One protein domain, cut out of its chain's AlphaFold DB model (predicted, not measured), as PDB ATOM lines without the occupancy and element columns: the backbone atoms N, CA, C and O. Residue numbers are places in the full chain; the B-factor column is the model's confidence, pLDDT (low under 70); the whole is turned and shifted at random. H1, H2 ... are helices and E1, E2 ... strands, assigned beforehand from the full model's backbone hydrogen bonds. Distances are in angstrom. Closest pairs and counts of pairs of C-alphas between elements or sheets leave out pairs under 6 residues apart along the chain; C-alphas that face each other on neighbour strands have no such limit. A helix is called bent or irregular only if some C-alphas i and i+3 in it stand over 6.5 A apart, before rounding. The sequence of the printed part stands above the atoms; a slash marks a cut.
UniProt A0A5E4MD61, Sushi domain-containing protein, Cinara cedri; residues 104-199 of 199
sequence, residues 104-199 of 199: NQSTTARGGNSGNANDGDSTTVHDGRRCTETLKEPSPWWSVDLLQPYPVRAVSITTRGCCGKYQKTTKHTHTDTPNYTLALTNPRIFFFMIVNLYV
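What this domain is: This is residues 104 to 199 of the 199 residues of the protein "Sushi domain-containing protein" of Cinara cedri (UniProt A0A5E4MD61). Two small antiparallel sheets make the two walls of an open, incomplete trough: E3, E2 and E5 form one wall, E1 and E4 the other. The links E1 to E2 and E3 to E4 cross between the walls at one end and the link E4 to E5 at the other, while the short helix H1 sits beside E5. The printed part has 96 residues, in the order H1, E1, E2, E3, E4, E5; it is mostly strand, though under half of the residues are in named elements. It is compact, with a radius of gyration of the C-alphas of 13.1 A, yet elongated, spanning 37 by 23 by 23 A.

Where its parts are: Find C-alpha 114 at (-29.833, -29.254, -52.617), where H1 begins; it ends at residue 117 and is neither bent nor irregular, but only just: C-alphas 114 and 117 are 6.0 A apart. E1, residues 141 to 150, measures 20.8 A and bends by 91 degrees at residue 147. Next come E2, residues 154 to 160, 19.7 A; E3, residues 166 to 172, 19.5 A; and E4, residues 179 to 185, 16.3 A. E5, residues 193 to 198, 16.2 A, ends at C-alpha 198, (-28.305, -11.988, -45.891).

How they stand to each other: Look first at the hairpin E2 and E3, where N 157 and O 169 are 2.8 A apart. E5 is E2's other antiparallel neighbour, with N 156 and O 196 at 2.8 A. In the other sheet N 146 and O 180 of E1 and E4 are 2.9 A apart. E1 and E5 are near each other; E3 and E4 are apart. H1 stands at the sheet's level, height 0.7 A on a local plane fitted to just 6 C-alphas; its closest C-alpha pair with E5 is Ala 117 and Ile 194, 4.0 A. H1 is too short for an O i to N i+4 pair.

The domain as a whole: The C-alphas of Asp 127 and Asp 176, the two farthest apart, are 38.2 A apart. The printed part has no cut, and the link H1 to E1 is long. Confidence is under 70 at residues 123 to 129, 160 to 167, 174 to 178 and 185 to 192.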
ATOM      1  N   ASN A 104     -25.044 -27.396 -54.175       93.00
ATOM      2  CA  ASN A 104     -24.589 -28.770 -54.181       93.00
ATOM      3  C   ASN A 104     -24.637 -29.346 -52.763       93.00
ATOM      4  O   ASN A 104     -24.690 -28.606 -51.780       93.00
ATOM      5  N   GLN A 105     -24.640 -30.667 -52.650       91.12
ATOM      6  CA  GLN A 105     -24.592 -31.366 -51.372       91.12
ATOM      7  C   GLN A 105     -23.837 -32.687 -51.497       91.12
ATOM      8  O   GLN A 105     -23.667 -33.209 -52.596       91.12
ATOM      9  N   SER A 106     -23.402 -33.235 -50.364       91.81
ATOM     10  CA  SER A 106     -22.622 -34.477 -50.307       91.81
ATOM     11  C   SER A 106     -23.324 -35.660 -50.970       91.81
ATOM     12  O   SER A 106     -22.736 -36.356 -51.794       91.81
ATOM     13  N   THR A 107     -24.588 -35.886 -50.618       89.44
ATOM     14  CA  THR A 107     -25.436 -36.958 -51.149       89.44
ATOM     15  C   THR A 107     -26.892 -36.505 -51.188       89.44
ATOM     16  O   THR A 107     -27.272 -35.585 -50.472       89.44
ATOM     17  N   THR A 108     -27.731 -37.156 -51.995       89.19
ATOM     18  CA  THR A 108     -29.171 -36.854 -52.068       89.19
ATOM     19  C   THR A 108     -29.988 -38.079 -51.690       89.19
ATOM     20  O   THR A 108     -29.765 -39.166 -52.223       89.19
ATOM     21  N   ALA A 109     -30.961 -37.906 -50.800       85.62
ATOM     22  CA  ALA A 109     -31.893 -38.945 -50.385       85.62
ATOM     23  C   ALA A 109     -33.346 -38.490 -50.579       85.62
ATOM     24  O   ALA A 109     -33.654 -37.309 -50.474       85.62
ATOM     25  N   ARG A 110     -34.243 -39.438 -50.890       82.56
ATOM     26  CA  ARG A 110     -35.717 -39.280 -50.878       82.56
ATOM     27  C   ARG A 110     -36.295 -38.050 -51.611       82.56
ATOM     28  O   ARG A 110     -37.415 -37.655 -51.320       82.56
ATOM     29  N   GLY A 111     -35.583 -37.490 -52.595       82.50
ATOM     30  CA  GLY A 111     -36.020 -36.293 -53.332       82.50
ATOM     31  C   GLY A 111     -35.648 -34.955 -52.676       82.50
ATOM     32  O   GLY A 111     -36.068 -33.903 -53.160       82.50
ATOM     33  N   GLY A 112     -34.838 -34.974 -51.614       84.06
ATOM     34  CA  GLY A 112     -34.314 -33.789 -50.941       84.06
ATOM     35  C   GLY A 112     -33.135 -33.153 -51.677       84.06
ATOM     36  O   GLY A 112     -32.010 -33.158 -51.179       84.06
ATOM     37  N   ASN A 113     -33.387 -32.630 -52.877       89.50
ATOM     38  CA  ASN A 113     -32.388 -31.937 -53.693       89.50
ATOM     39  C   ASN A 113     -31.801 -30.723 -52.959       89.50
ATOM     40  O   ASN A 113     -32.519 -30.037 -52.231       89.50
ATOM     41  N   SER A 114     -30.533 -30.397 -53.227       90.06
ATOM     42  CA  SER A 114     -29.833 -29.254 -52.617       90.06
ATOM     43  C   SER A 114     -30.549 -27.915 -52.836       90.06
ATOM     44  O   SER A 114     -30.519 -27.058 -51.955       90.06
ATOM     45  N   GLY A 115     -31.226 -27.754 -53.981       91.38
ATOM     46  CA  GLY A 115     -31.976 -26.546 -54.341       91.38
ATOM     47  C   GLY A 115     -33.201 -26.279 -53.465       91.38
ATOM     48  O   GLY A 115     -33.627 -25.137 -53.347       91.38
ATOM     49  N   ASN A 116     -33.724 -27.296 -52.776       87.75
ATOM     50  CA  ASN A 116     -34.848 -27.123 -51.855       87.75
ATOM     51  C   ASN A 116     -34.464 -26.244 -50.646       87.75
ATOM     52  O   ASN A 116     -35.327 -25.721 -49.957       87.75
ATOM     53  N   ALA A 117     -33.168 -26.078 -50.343       86.88
ATOM     54  CA  ALA A 117     -32.745 -25.189 -49.259       86.88
ATOM     55  C   ALA A 117     -32.870 -23.702 -49.617       86.88
ATOM     56  O   ALA A 117     -32.865 -22.869 -48.711       86.88
ATOM     57  N   ASN A 118     -32.908 -23.356 -50.904       90.44
ATOM     58  CA  ASN A 118     -32.859 -21.980 -51.382       90.44
ATOM     59  C   ASN A 118     -33.874 -21.703 -52.502       90.44
ATOM     60  O   ASN A 118     -33.667 -20.798 -53.310       90.44
ATOM     61  N   ASP A 119     -34.976 -22.445 -52.546       88.25
ATOM     62  CA  ASP A 119     -36.061 -22.282 -53.520       88.25
ATOM     63  C   ASP A 119     -37.037 -21.138 -53.175       88.25
ATOM     64  O   ASP A 119     -37.978 -20.879 -53.921       88.25
ATOM     65  N   GLY A 120     -36.810 -20.436 -52.061       84.75
ATOM     66  CA  GLY A 120     -37.665 -19.345 -51.588       84.75
ATOM     67  C   GLY A 120     -38.913 -19.817 -50.837       84.75
ATOM     68  O   GLY A 120     -39.606 -18.988 -50.244       84.75
ATOM     69  N   ASP A 121     -39.174 -21.126 -50.793       81.88
ATOM     70  CA  ASP A 121     -40.211 -21.701 -49.953       81.88
ATOM     71  C   ASP A 121     -39.684 -21.796 -48.509       81.88
ATOM     72  O   ASP A 121     -38.656 -22.399 -48.210       81.88
ATOM     73  N   SER A 122     -40.381 -21.141 -47.579       71.88
ATOM     74  CA  SER A 122     -40.044 -21.194 -46.148       71.88
ATOM     75  C   SER A 122     -40.792 -22.305 -45.403       71.88
ATOM     76  O   SER A 122     -40.638 -22.445 -44.185       71.88
ATOM     77  N   THR A 123     -41.615 -23.089 -46.110       69.81
ATOM     78  CA  THR A 123     -42.372 -24.184 -45.519       69.81
ATOM     79  C   THR A 123     -41.437 -25.292 -45.065       69.81
ATOM     80  O   THR A 123     -40.662 -25.878 -45.807       69.81
ATOM     81  N   THR A 124     -41.558 -25.638 -43.794       64.00
ATOM     82  CA  THR A 124     -40.785 -26.708 -43.162       64.00
ATOM     83  C   THR A 124     -41.504 -28.061 -43.242       64.00
ATOM     84  O   THR A 124     -41.219 -28.977 -42.462       64.00
ATOM     85  N   VAL A 125     -42.474 -28.181 -44.158       65.06
ATOM     86  CA  VAL A 125     -43.325 -29.363 -44.322       65.06
ATOM     87  C   VAL A 125     -42.502 -30.485 -44.941       65.06
ATOM     88  O   VAL A 125     -41.977 -30.363 -46.039       65.06
ATOM     89  N   HIS A 126     -42.402 -31.614 -44.244       58.75
ATOM     90  CA  HIS A 126     -41.582 -32.752 -44.665       58.75
ATOM     91  C   HIS A 126     -42.289 -33.679 -45.665       58.75
ATOM     92  O   HIS A 126     -42.061 -34.886 -45.668       58.75
ATOM     93  N   ASP A 127     -43.120 -33.140 -46.548       61.06
ATOM     94  CA  ASP A 127     -43.694 -33.926 -47.637       61.06
ATOM     95  C   ASP A 127     -42.627 -34.133 -48.723       61.06
ATOM     96  O   ASP A 127     -42.712 -33.575 -49.809       61.06
ATOM     97  N   GLY A 128     -41.558 -34.865 -48.379       58.53
ATOM     98  CA  GLY A 128     -40.501 -35.436 -49.228       58.53
ATOM     99  C   GLY A 128     -39.771 -34.537 -50.237       58.53
ATOM    100  O   GLY A 128     -38.915 -35.037 -50.955       58.53
ATOM    101  N   ARG A 129     -40.126 -33.255 -50.381       66.88
ATOM    102  CA  ARG A 129     -39.748 -32.434 -51.549       66.88
ATOM    103  C   ARG A 129     -39.583 -30.940 -51.258       66.88
ATOM    104  O   ARG A 129     -39.436 -30.173 -52.196       66.88
ATOM    105  N   ARG A 130     -39.646 -30.522 -49.992       75.75
ATOM    106  CA  ARG A 130     -39.564 -29.102 -49.584       75.75
ATOM    107  C   ARG A 130     -38.267 -28.743 -48.855       75.75
ATOM    108  O   ARG A 130     -37.975 -27.579 -48.662       75.75
ATOM    109  N   CYS A 131     -37.492 -29.742 -48.438       78.62
ATOM    110  CA  CYS A 131     -36.205 -29.542 -47.773       78.62
ATOM    111  C   CYS A 131     -35.130 -30.356 -48.488       78.62
ATOM    112  O   CYS A 131     -35.442 -31.324 -49.188       78.62
ATOM    113  N   THR A 132     -33.867 -29.999 -48.278       83.50
ATOM    114  CA  THR A 132     -32.738 -30.874 -48.621       83.50
ATOM    115  C   THR A 132     -32.800 -32.162 -47.799       83.50
ATOM    116  O   THR A 132     -33.421 -32.186 -46.734       83.50
ATOM    117  N   GLU A 133     -32.162 -33.231 -48.271       83.69
ATOM    118  CA  GLU A 133     -31.955 -34.452 -47.491       83.69
ATOM    119  C   GLU A 133     -30.726 -35.206 -48.010       83.69
ATOM    120  O   GLU A 133     -30.649 -35.560 -49.188       83.69
ATOM    121  N   THR A 134     -29.783 -35.482 -47.109       84.38
ATOM    122  CA  THR A 134     -28.594 -36.303 -47.374       84.38
ATOM    123  C   THR A 134     -28.781 -37.715 -46.818       84.38
ATOM    124  O   THR A 134     -29.607 -37.956 -45.933       84.38
ATOM    125  N   LEU A 135     -27.971 -38.666 -47.284       85.44
ATOM    126  CA  LEU A 135     -27.846 -39.968 -46.629       85.44
ATOM    127  C   LEU A 135     -27.202 -39.823 -45.240       85.44
ATOM    128  O   LEU A 135     -26.625 -38.793 -44.882       85.44
ATOM    129  N   LYS A 136     -27.297 -40.887 -44.434       83.44
ATOM    130  CA  LYS A 136     -26.556 -40.983 -43.174       83.44
ATOM    131  C   LYS A 136     -25.073 -41.173 -43.481       83.44
ATOM    132  O   LYS A 136     -24.656 -42.277 -43.817       83.44
ATOM    133  N   GLU A 137     -24.290 -40.118 -43.312       83.62
ATOM    134  CA  GLU A 137     -22.847 -40.133 -43.549       83.62
ATOM    135  C   GLU A 137     -22.074 -39.398 -42.436       83.62
ATOM    136  O   GLU A 137     -22.676 -38.620 -41.692       83.62
ATOM    137  N   PRO A 138     -20.760 -39.649 -42.265       82.75
ATOM    138  CA  PRO A 138     -19.980 -39.065 -41.167       82.75
ATOM    139  C   PRO A 138     -19.783 -37.548 -41.267       82.75
ATOM    140  O   PRO A 138     -19.528 -36.886 -40.263       82.75
ATOM    141  N   SER A 139     -19.821 -36.989 -42.477       84.44
ATOM    142  CA  SER A 139     -19.539 -35.570 -42.720       84.44
ATOM    143  C   SER A 139     -20.360 -35.040 -43.896       84.44
ATOM    144  O   SER A 139     -19.794 -34.717 -44.941       84.44
ATOM    145  N   PRO A 140     -21.694 -34.965 -43.747       85.19
ATOM    146  CA  PRO A 140     -22.520 -34.412 -44.798       85.19
ATOM    147  C   PRO A 140     -22.253 -32.910 -44.934       85.19
ATOM    148  O   PRO A 140     -21.889 -32.228 -43.966       85.19
ATOM    149  N   TRP A 141     -22.423 -32.392 -46.144       87.50
ATOM    150  CA  TRP A 141     -22.209 -30.982 -46.446       87.50
ATOM    151  C   TRP A 141     -23.224 -30.487 -47.465       87.50
ATOM    152  O   TRP A 141     -23.763 -31.252 -48.261       87.50
ATOM    153  N   TRP A 142     -23.442 -29.179 -47.444       89.94
ATOM    154  CA  TRP A 142     -24.183 -28.454 -48.466       89.94
ATOM    155  C   TRP A 142     -23.441 -27.165 -48.788       89.94
ATOM    156  O   TRP A 142     -22.824 -26.558 -47.906       89.94
ATOM    157  N   SER A 143     -23.505 -26.737 -50.038       90.19
ATOM    158  CA  SER A 143     -22.916 -25.487 -50.491       90.19
ATOM    159  C   SER A 143     -23.814 -24.748 -51.470       90.19
ATOM    160  O   SER A 143     -24.651 -25.338 -52.155       90.19
ATOM    161  N   VAL A 144     -23.596 -23.438 -51.541       92.19
ATOM    162  CA  VAL A 144     -24.182 -22.548 -52.543       92.19
ATOM    163  C   VAL A 144     -23.086 -21.720 -53.198       92.19
ATOM    164  O   VAL A 144     -22.200 -21.206 -52.510       92.19
ATOM    165  N   ASP A 145     -23.169 -21.604 -54.518       92.31
ATOM    166  CA  ASP A 145     -22.366 -20.690 -55.325       92.31
ATOM    167  C   ASP A 145     -23.166 -19.404 -55.549       92.31
ATOM    168  O   ASP A 145     -24.218 -19.407 -56.189       92.31
ATOM    169  N   LEU A 146     -22.695 -18.291 -54.992       91.12
ATOM    170  CA  LEU A 146     -23.389 -17.008 -55.072       91.12
ATOM    171  C   LEU A 146     -23.225 -16.316 -56.428       91.12
ATOM    172  O   LEU A 146     -23.868 -15.288 -56.650       91.12
ATOM    173  N   LEU A 147     -22.406 -16.874 -57.330       91.69
ATOM    174  CA  LEU A 147     -22.071 -16.373 -58.669       91.69
ATOM    175  C   LEU A 147     -21.342 -15.024 -58.701       91.69
ATOM    176  O   LEU A 147     -20.822 -14.625 -59.740       91.69
ATOM    177  N   GLN A 148     -21.284 -14.324 -57.573       89.38
ATOM    178  CA  GLN A 148     -20.510 -13.113 -57.371       89.38
ATOM    179  C   GLN A 148     -20.194 -12.940 -55.880       89.38
ATOM    180  O   GLN A 148     -20.870 -13.528 -55.029       89.38
ATOM    181  N   PRO A 149     -19.162 -12.155 -55.541       87.50
ATOM    182  CA  PRO A 149     -18.714 -12.040 -54.168       87.50
ATOM    183  C   PRO A 149     -19.649 -11.094 -53.393       87.50
ATOM    184  O   PRO A 149     -19.907  -9.967 -53.813       87.50
ATOM    185  N   TYR A 150     -20.138 -11.551 -52.235       87.50
ATOM    186  CA  TYR A 150     -21.023 -10.780 -51.356       87.50
ATOM    187  C   TYR A 150     -20.471 -10.672 -49.925       87.50
ATOM    188  O   TYR A 150     -20.018 -11.685 -49.382       87.50
ATOM    189  N   PRO A 151     -20.569  -9.498 -49.269       86.00
ATOM    190  CA  PRO A 151     -20.246  -9.340 -47.852       86.00
ATOM    191  C   PRO A 151     -21.394  -9.885 -46.986       86.00
ATOM    192  O   PRO A 151     -22.221  -9.139 -46.473       86.00
ATOM    193  N   VAL A 152     -21.500 -11.211 -46.869       86.12
ATOM    194  CA  VAL A 152     -22.603 -11.866 -46.140       86.12
ATOM    195  C   VAL A 152     -22.530 -11.554 -44.641       86.12
ATOM    196  O   VAL A 152     -21.597 -11.967 -43.954       86.12
ATOM    197  N   ARG A 153     -23.557 -10.876 -44.119       87.19
ATOM    198  CA  ARG A 153     -23.636 -10.389 -42.729       87.19
ATOM    199  C   ARG A 153     -24.350 -11.349 -41.780       87.19
ATOM    200  O   ARG A 153     -24.116 -11.346 -40.567       87.19
ATOM    201  N   ALA A 154     -25.257 -12.166 -42.309       87.25
ATOM    202  CA  ALA A 154     -25.953 -13.176 -41.522       87.25
ATOM    203  C   ALA A 154     -26.317 -14.409 -42.345       87.25
ATOM    204  O   ALA A 154     -26.752 -14.321 -43.490       87.25
ATOM    205  N   VAL A 155     -26.225 -15.567 -41.701       86.50
ATOM    206  CA  VAL A 155     -26.662 -16.854 -42.239       86.50
ATOM    207  C   VAL A 155     -27.757 -17.397 -41.332       86.50
ATOM    208  O   VAL A 155     -27.539 -17.618 -40.140       86.50
ATOM    209  N   SER A 156     -28.950 -17.612 -41.879       86.06
ATOM    210  CA  SER A 156     -30.074 -18.215 -41.163       86.06
ATOM    211  C   SER A 156     -30.347 -19.603 -41.720       86.06
ATOM    212  O   SER A 156     -30.702 -19.755 -42.888       86.06
ATOM    213  N   ILE A 157     -30.183 -20.610 -40.869       83.19
ATOM    214  CA  ILE A 157     -30.424 -22.014 -41.179       83.19
ATOM    215  C   ILE A 157     -31.662 -22.435 -40.398       83.19
ATOM    216  O   ILE A 157     -31.693 -22.365 -39.168       83.19
ATOM    217  N   THR A 158     -32.692 -22.871 -41.109       78.25
ATOM    218  CA  THR A 158     -33.881 -23.457 -40.493       78.25
ATOM    219  C   THR A 158     -33.767 -24.958 -40.619       78.25
ATOM    220  O   THR A 158     -33.815 -25.469 -41.732       78.25
ATOM    221  N   THR A 159     -33.595 -25.654 -39.499       73.44
ATOM    222  CA  THR A 159     -33.564 -27.114 -39.465       73.44
ATOM    223  C   THR A 159     -34.868 -27.668 -38.911       73.44
ATOM    224  O   THR A 159     -35.569 -27.049 -38.097       73.44
ATOM    225  N   ARG A 160     -35.187 -28.889 -39.328       67.06
ATOM    226  CA  ARG A 160     -36.137 -29.726 -38.602       67.06
ATOM    227  C   ARG A 160     -35.358 -30.482 -37.526       67.06
ATOM    228  O   ARG A 160     -34.425 -31.211 -37.849       67.06
ATOM    229  N   GLY A 161     -35.737 -30.360 -36.258       57.34
ATOM    230  CA  GLY A 161     -35.316 -31.350 -35.271       57.34
ATOM    231  C   GLY A 161     -35.910 -32.713 -35.642       57.34
ATOM    232  O   GLY A 161     -37.078 -32.789 -36.038       57.34
ATOM    233  N   CYS A 162     -35.147 -33.800 -35.506       50.03
ATOM    234  CA  CYS A 162     -35.736 -35.141 -35.498       50.03
ATOM    235  C   CYS A 162     -36.857 -35.151 -34.438       50.03
ATOM    236  O   CYS A 162     -36.595 -34.830 -33.281       50.03
ATOM    237  N   CYS A 163     -38.093 -35.469 -34.837       46.84
ATOM    238  CA  CYS A 163     -39.305 -35.474 -33.994       46.84
ATOM    239  C   CYS A 163     -40.018 -34.120 -33.752       46.84
ATOM    240  O   CYS A 163     -40.575 -33.888 -32.683       46.84
ATOM    241  N   GLY A 164     -40.095 -33.249 -34.767       48.47
ATOM    242  CA  GLY A 164     -41.196 -32.271 -34.868       48.47
ATOM    243  C   GLY A 164     -41.015 -30.937 -34.136       48.47
ATOM    244  O   GLY A 164     -41.969 -30.170 -34.042       48.47
ATOM    245  N   LYS A 165     -39.807 -30.619 -33.659       54.47
ATOM    246  CA  LYS A 165     -39.481 -29.274 -33.158       54.47
ATOM    247  C   LYS A 165     -38.694 -28.503 -34.216       54.47
ATOM    248  O   LYS A 165     -37.632 -28.953 -34.641       54.47
ATOM    249  N   TYR A 166     -39.217 -27.360 -34.650       61.56
ATOM    250  CA  TYR A 166     -38.520 -26.456 -35.567       61.56
ATOM    251  C   TYR A 166     -37.406 -25.723 -34.822       61.56
ATOM    252  O   TYR A 166     -37.636 -25.190 -33.737       61.56
ATOM    253  N   GLN A 167     -36.207 -25.697 -35.399       65.44
ATOM    254  CA  GLN A 167     -35.087 -24.937 -34.856       65.44
ATOM    255  C   GLN A 167     -34.553 -24.006 -35.941       65.44
ATOM    256  O   GLN A 167     -33.970 -24.439 -36.931       65.44
ATOM    257  N   LYS A 168     -34.778 -22.703 -35.762       73.06
ATOM    258  CA  LYS A 168     -34.181 -21.668 -36.602       73.06
ATOM    259  C   LYS A 168     -32.941 -21.140 -35.902       73.06
ATOM    260  O   LYS A 168     -33.046 -20.494 -34.863       73.06
ATOM    261  N   THR A 169     -31.782 -21.385 -36.491       73.81
ATOM    262  CA  THR A 169     -30.504 -20.877 -35.995       73.81
ATOM    263  C   THR A 169     -30.038 -19.775 -36.925       73.81
ATOM    264  O   THR A 169     -29.910 -19.982 -38.129       73.81
ATOM    265  N   THR A 170     -29.778 -18.588 -36.383       76.56
ATOM    266  CA  THR A 170     -29.174 -17.491 -37.147       76.56
ATOM    267  C   THR A 170     -27.788 -17.234 -36.592       76.56
ATOM    268  O   THR A 170     -27.636 -16.964 -35.404       76.56
ATOM    269  N   LYS A 171     -26.776 -17.359 -37.447       78.75
ATOM    270  CA  LYS A 171     -25.396 -17.016 -37.132       78.75
ATOM    271  C   LYS A 171     -25.077 -15.689 -37.810       78.75
ATOM    272  O   LYS A 171     -25.165 -15.583 -39.031       78.75
ATOM    273  N   HIS A 172     -24.707 -14.691 -37.018       76.00
ATOM    274  CA  HIS A 172     -24.159 -13.446 -37.541       76.00
ATOM    275  C   HIS A 172     -22.724 -13.708 -37.996       76.00
ATOM    276  O   HIS A 172     -21.922 -14.282 -37.256       76.00
ATOM    277  N   THR A 173     -22.424 -13.348 -39.236       70.44
ATOM    278  CA  THR A 173     -21.103 -13.498 -39.840       70.44
ATOM    279  C   THR A 173     -20.623 -12.103 -40.181       70.44
ATOM    280  O   THR A 173     -21.156 -11.474 -41.078       70.44
ATOM    281  N   HIS A 174     -19.643 -11.579 -39.453       63.00
ATOM    282  CA  HIS A 174     -18.992 -10.338 -39.857       63.00
ATOM    283  C   HIS A 174     -17.842 -10.708 -40.793       63.00
ATOM    284  O   HIS A 174     -16.697 -10.818 -40.365       63.00
ATOM    285  N   THR A 175     -18.156 -11.056 -42.043       60.69
ATOM    286  CA  THR A 175     -17.120 -11.284 -43.057       60.69
ATOM    287  C   THR A 175     -17.034 -10.057 -43.941       60.69
ATOM    288  O   THR A 175     -17.857  -9.877 -44.836       60.69
ATOM    289  N   ASP A 176     -16.019  -9.233 -43.690       57.62
ATOM    290  CA  ASP A 176     -15.671  -8.099 -44.555       57.62
ATOM    291  C   ASP A 176     -15.087  -8.571 -45.901       57.62
ATOM    292  O   ASP A 176     -14.947  -7.792 -46.842       57.62
ATOM    293  N   THR A 177     -14.765  -9.867 -46.018       63.53
ATOM    294  CA  THR A 177     -14.321 -10.501 -47.259       63.53
ATOM    295  C   THR A 177     -15.504 -11.083 -48.031       63.53
ATOM    296  O   THR A 177     -16.238 -11.930 -47.508       63.53
ATOM    297  N   PRO A 178     -15.706 -10.666 -49.290       68.31
ATOM    298  CA  PRO A 178     -16.831 -11.141 -50.061       68.31
ATOM    299  C   PRO A 178     -16.512 -12.539 -50.621       68.31
ATOM    300  O   PRO A 178     -15.505 -12.746 -51.299       68.31
ATOM    301  N   ASN A 179     -17.346 -13.525 -50.282       70.75
ATOM    302  CA  ASN A 179     -17.126 -14.934 -50.627       70.75
ATOM    303  C   ASN A 179     -17.988 -15.332 -51.831       70.75
ATOM    304  O   ASN A 179     -19.162 -14.974 -51.888       70.75
ATOM    305  N   TYR A 180     -17.411 -16.082 -52.775       76.38
ATOM    306  CA  TYR A 180     -18.136 -16.607 -53.942       76.38
ATOM    307  C   TYR A 180     -18.884 -17.913 -53.627       76.38
ATOM    308  O   TYR A 180     -19.949 -18.158 -54.183       76.38
ATOM    309  N   THR A 181     -18.386 -18.702 -52.668       77.00
ATOM    310  CA  THR A 181     -19.002 -19.963 -52.231       77.00
ATOM    311  C   THR A 181     -19.117 -20.003 -50.716       77.00
ATOM    312  O   THR A 181     -18.175 -19.653 -50.004       77.00
ATOM    313  N   LEU A 182     -20.253 -20.486 -50.212       77.06
ATOM    314  CA  LEU A 182     -20.441 -20.779 -48.792       77.06
ATOM    315  C   LEU A 182     -20.775 -22.257 -48.608       77.06
ATOM    316  O   LEU A 182     -21.769 -22.749 -49.137       77.06
ATOM    317  N   ALA A 183     -19.926 -22.959 -47.855       74.00
ATOM    318  CA  ALA A 183     -20.111 -24.356 -47.484       74.00
ATOM    319  C   ALA A 183     -20.508 -24.454 -46.006       74.00
ATOM    320  O   ALA A 183     -19.852 -23.885 -45.131       74.00
ATOM    321  N   LEU A 184     -21.588 -25.181 -45.729       71.62
ATOM    322  CA  LEU A 184     -22.098 -25.421 -44.386       71.62
ATOM    323  C   LEU A 184     -21.885 -26.893 -44.030       71.62
ATOM    324  O   LEU A 184     -22.385 -27.790 -44.708       71.62
ATOM    325  N   THR A 185     -21.154 -27.137 -42.943       61.69
ATOM    326  CA  THR A 185     -20.932 -28.473 -42.383       61.69
ATOM    327  C   THR A 185     -21.559 -28.546 -40.994       61.69
ATOM    328  O   THR A 185     -21.378 -27.659 -40.159       61.69
ATOM    329  N   ASN A 186     -22.346 -29.591 -40.734       56.03
ATOM    330  CA  ASN A 186     -22.900 -29.850 -39.410       56.03
ATOM    331  C   ASN A 186     -22.863 -31.358 -39.124       56.03
ATOM    332  O   ASN A 186     -23.721 -32.095 -39.605       56.03
ATOM    333  N   PRO A 187     -21.899 -31.836 -38.318       46.00
ATOM    334  CA  PRO A 187     -21.678 -33.267 -38.113       46.00
ATOM    335  C   PRO A 187     -22.759 -33.959 -37.263       46.00
ATOM    336  O   PRO A 187     -22.670 -35.162 -37.038       46.00
ATOM    337  N   ARG A 188     -23.765 -33.235 -36.745       48.16
ATOM    338  CA  ARG A 188     -24.803 -33.796 -35.857       48.16
ATOM    339  C   ARG A 188     -26.212 -33.815 -36.446       48.16
ATOM    340  O   ARG A 188     -27.132 -34.251 -35.758       48.16
ATOM    341  N   ILE A 189     -26.406 -33.334 -37.673       51.59
ATOM    342  CA  ILE A 189     -27.742 -33.107 -38.230       51.59
ATOM    343  C   ILE A 189     -27.853 -33.774 -39.602       51.59
ATOM    344  O   ILE A 189     -27.122 -33.439 -40.525       51.59
ATOM    345  N   PHE A 190     -28.801 -34.705 -39.732       52.69
ATOM    346  CA  PHE A 190     -29.329 -35.124 -41.030       52.69
ATOM    347  C   PHE A 190     -29.910 -33.879 -41.704       52.69
ATOM    348  O   PHE A 190     -30.801 -33.252 -41.129       52.69
ATOM    349  N   PHE A 191     -29.362 -33.464 -42.847       63.56
ATOM    350  CA  PHE A 191     -29.586 -32.135 -43.419       63.56
ATOM    351  C   PHE A 191     -30.986 -31.959 -44.007       63.56
ATOM    352  O   PHE A 191     -31.153 -31.914 -45.217       63.56
ATOM    353  N   PHE A 192     -31.982 -31.798 -43.141       66.94
ATOM    354  CA  PHE A 192     -33.260 -31.177 -43.466       66.94
ATOM    355  C   PHE A 192     -33.141 -29.690 -43.181       66.94
ATOM    356  O   PHE A 192     -33.298 -29.284 -42.023       66.94
ATOM    357  N   MET A 193     -32.829 -28.881 -44.194       70.06
ATOM    358  CA  MET A 193     -32.663 -27.451 -43.965       70.06
ATOM    359  C   MET A 193     -33.162 -26.547 -45.083       70.06
ATOM    360  O   MET A 193     -33.208 -26.929 -46.248       70.06
ATOM    361  N   ILE A 194     -33.469 -25.321 -44.665       73.12
ATOM    362  CA  ILE A 194     -33.644 -24.137 -45.501       73.12
ATOM    363  C   ILE A 194     -32.530 -23.162 -45.118       73.12
ATOM    364  O   ILE A 194     -32.299 -22.920 -43.927       73.12
ATOM    365  N   VAL A 195     -31.843 -22.599 -46.106       76.12
ATOM    366  CA  VAL A 195     -30.662 -21.753 -45.926       76.12
ATOM    367  C   VAL A 195     -30.919 -20.377 -46.534       76.12
ATOM    368  O   VAL A 195     -31.235 -20.233 -47.710       76.12
ATOM    369  N   ASN A 196     -30.764 -19.338 -45.716       78.19
ATOM    370  CA  ASN A 196     -30.908 -17.944 -46.129       78.19
ATOM    371  C   ASN A 196     -29.618 -17.183 -45.812       78.19
ATOM    372  O   ASN A 196     -29.156 -17.226 -44.668       78.19
ATOM    373  N   LEU A 197     -29.057 -16.479 -46.795       77.31
ATOM    374  CA  LEU A 197     -27.823 -15.696 -46.662       77.31
ATOM    375  C   LEU A 197     -28.144 -14.227 -46.893       77.31
ATOM    376  O   LEU A 197     -28.546 -13.865 -47.993       77.31
ATOM    377  N   TYR A 198     -27.948 -13.400 -45.873       84.38
ATOM    378  CA  TYR A 198     -28.305 -11.988 -45.891       84.38
ATOM    379  C   TYR A 198     -27.066 -11.111 -46.044       84.38
ATOM    380  O   TYR A 198     -26.083 -11.298 -45.319       84.38
ATOM    381  N   VAL A 199     -27.144 -10.159 -46.972       84.44
ATOM    382  CA  VAL A 199     -26.150  -9.096 -47.217       84.44
ATOM    383  C   VAL A 199     -26.697  -7.758 -46.771       84.44
ATOM    384  O   VAL A 199     -27.915  -7.571 -46.974       84.44
TER     385      VAL A 199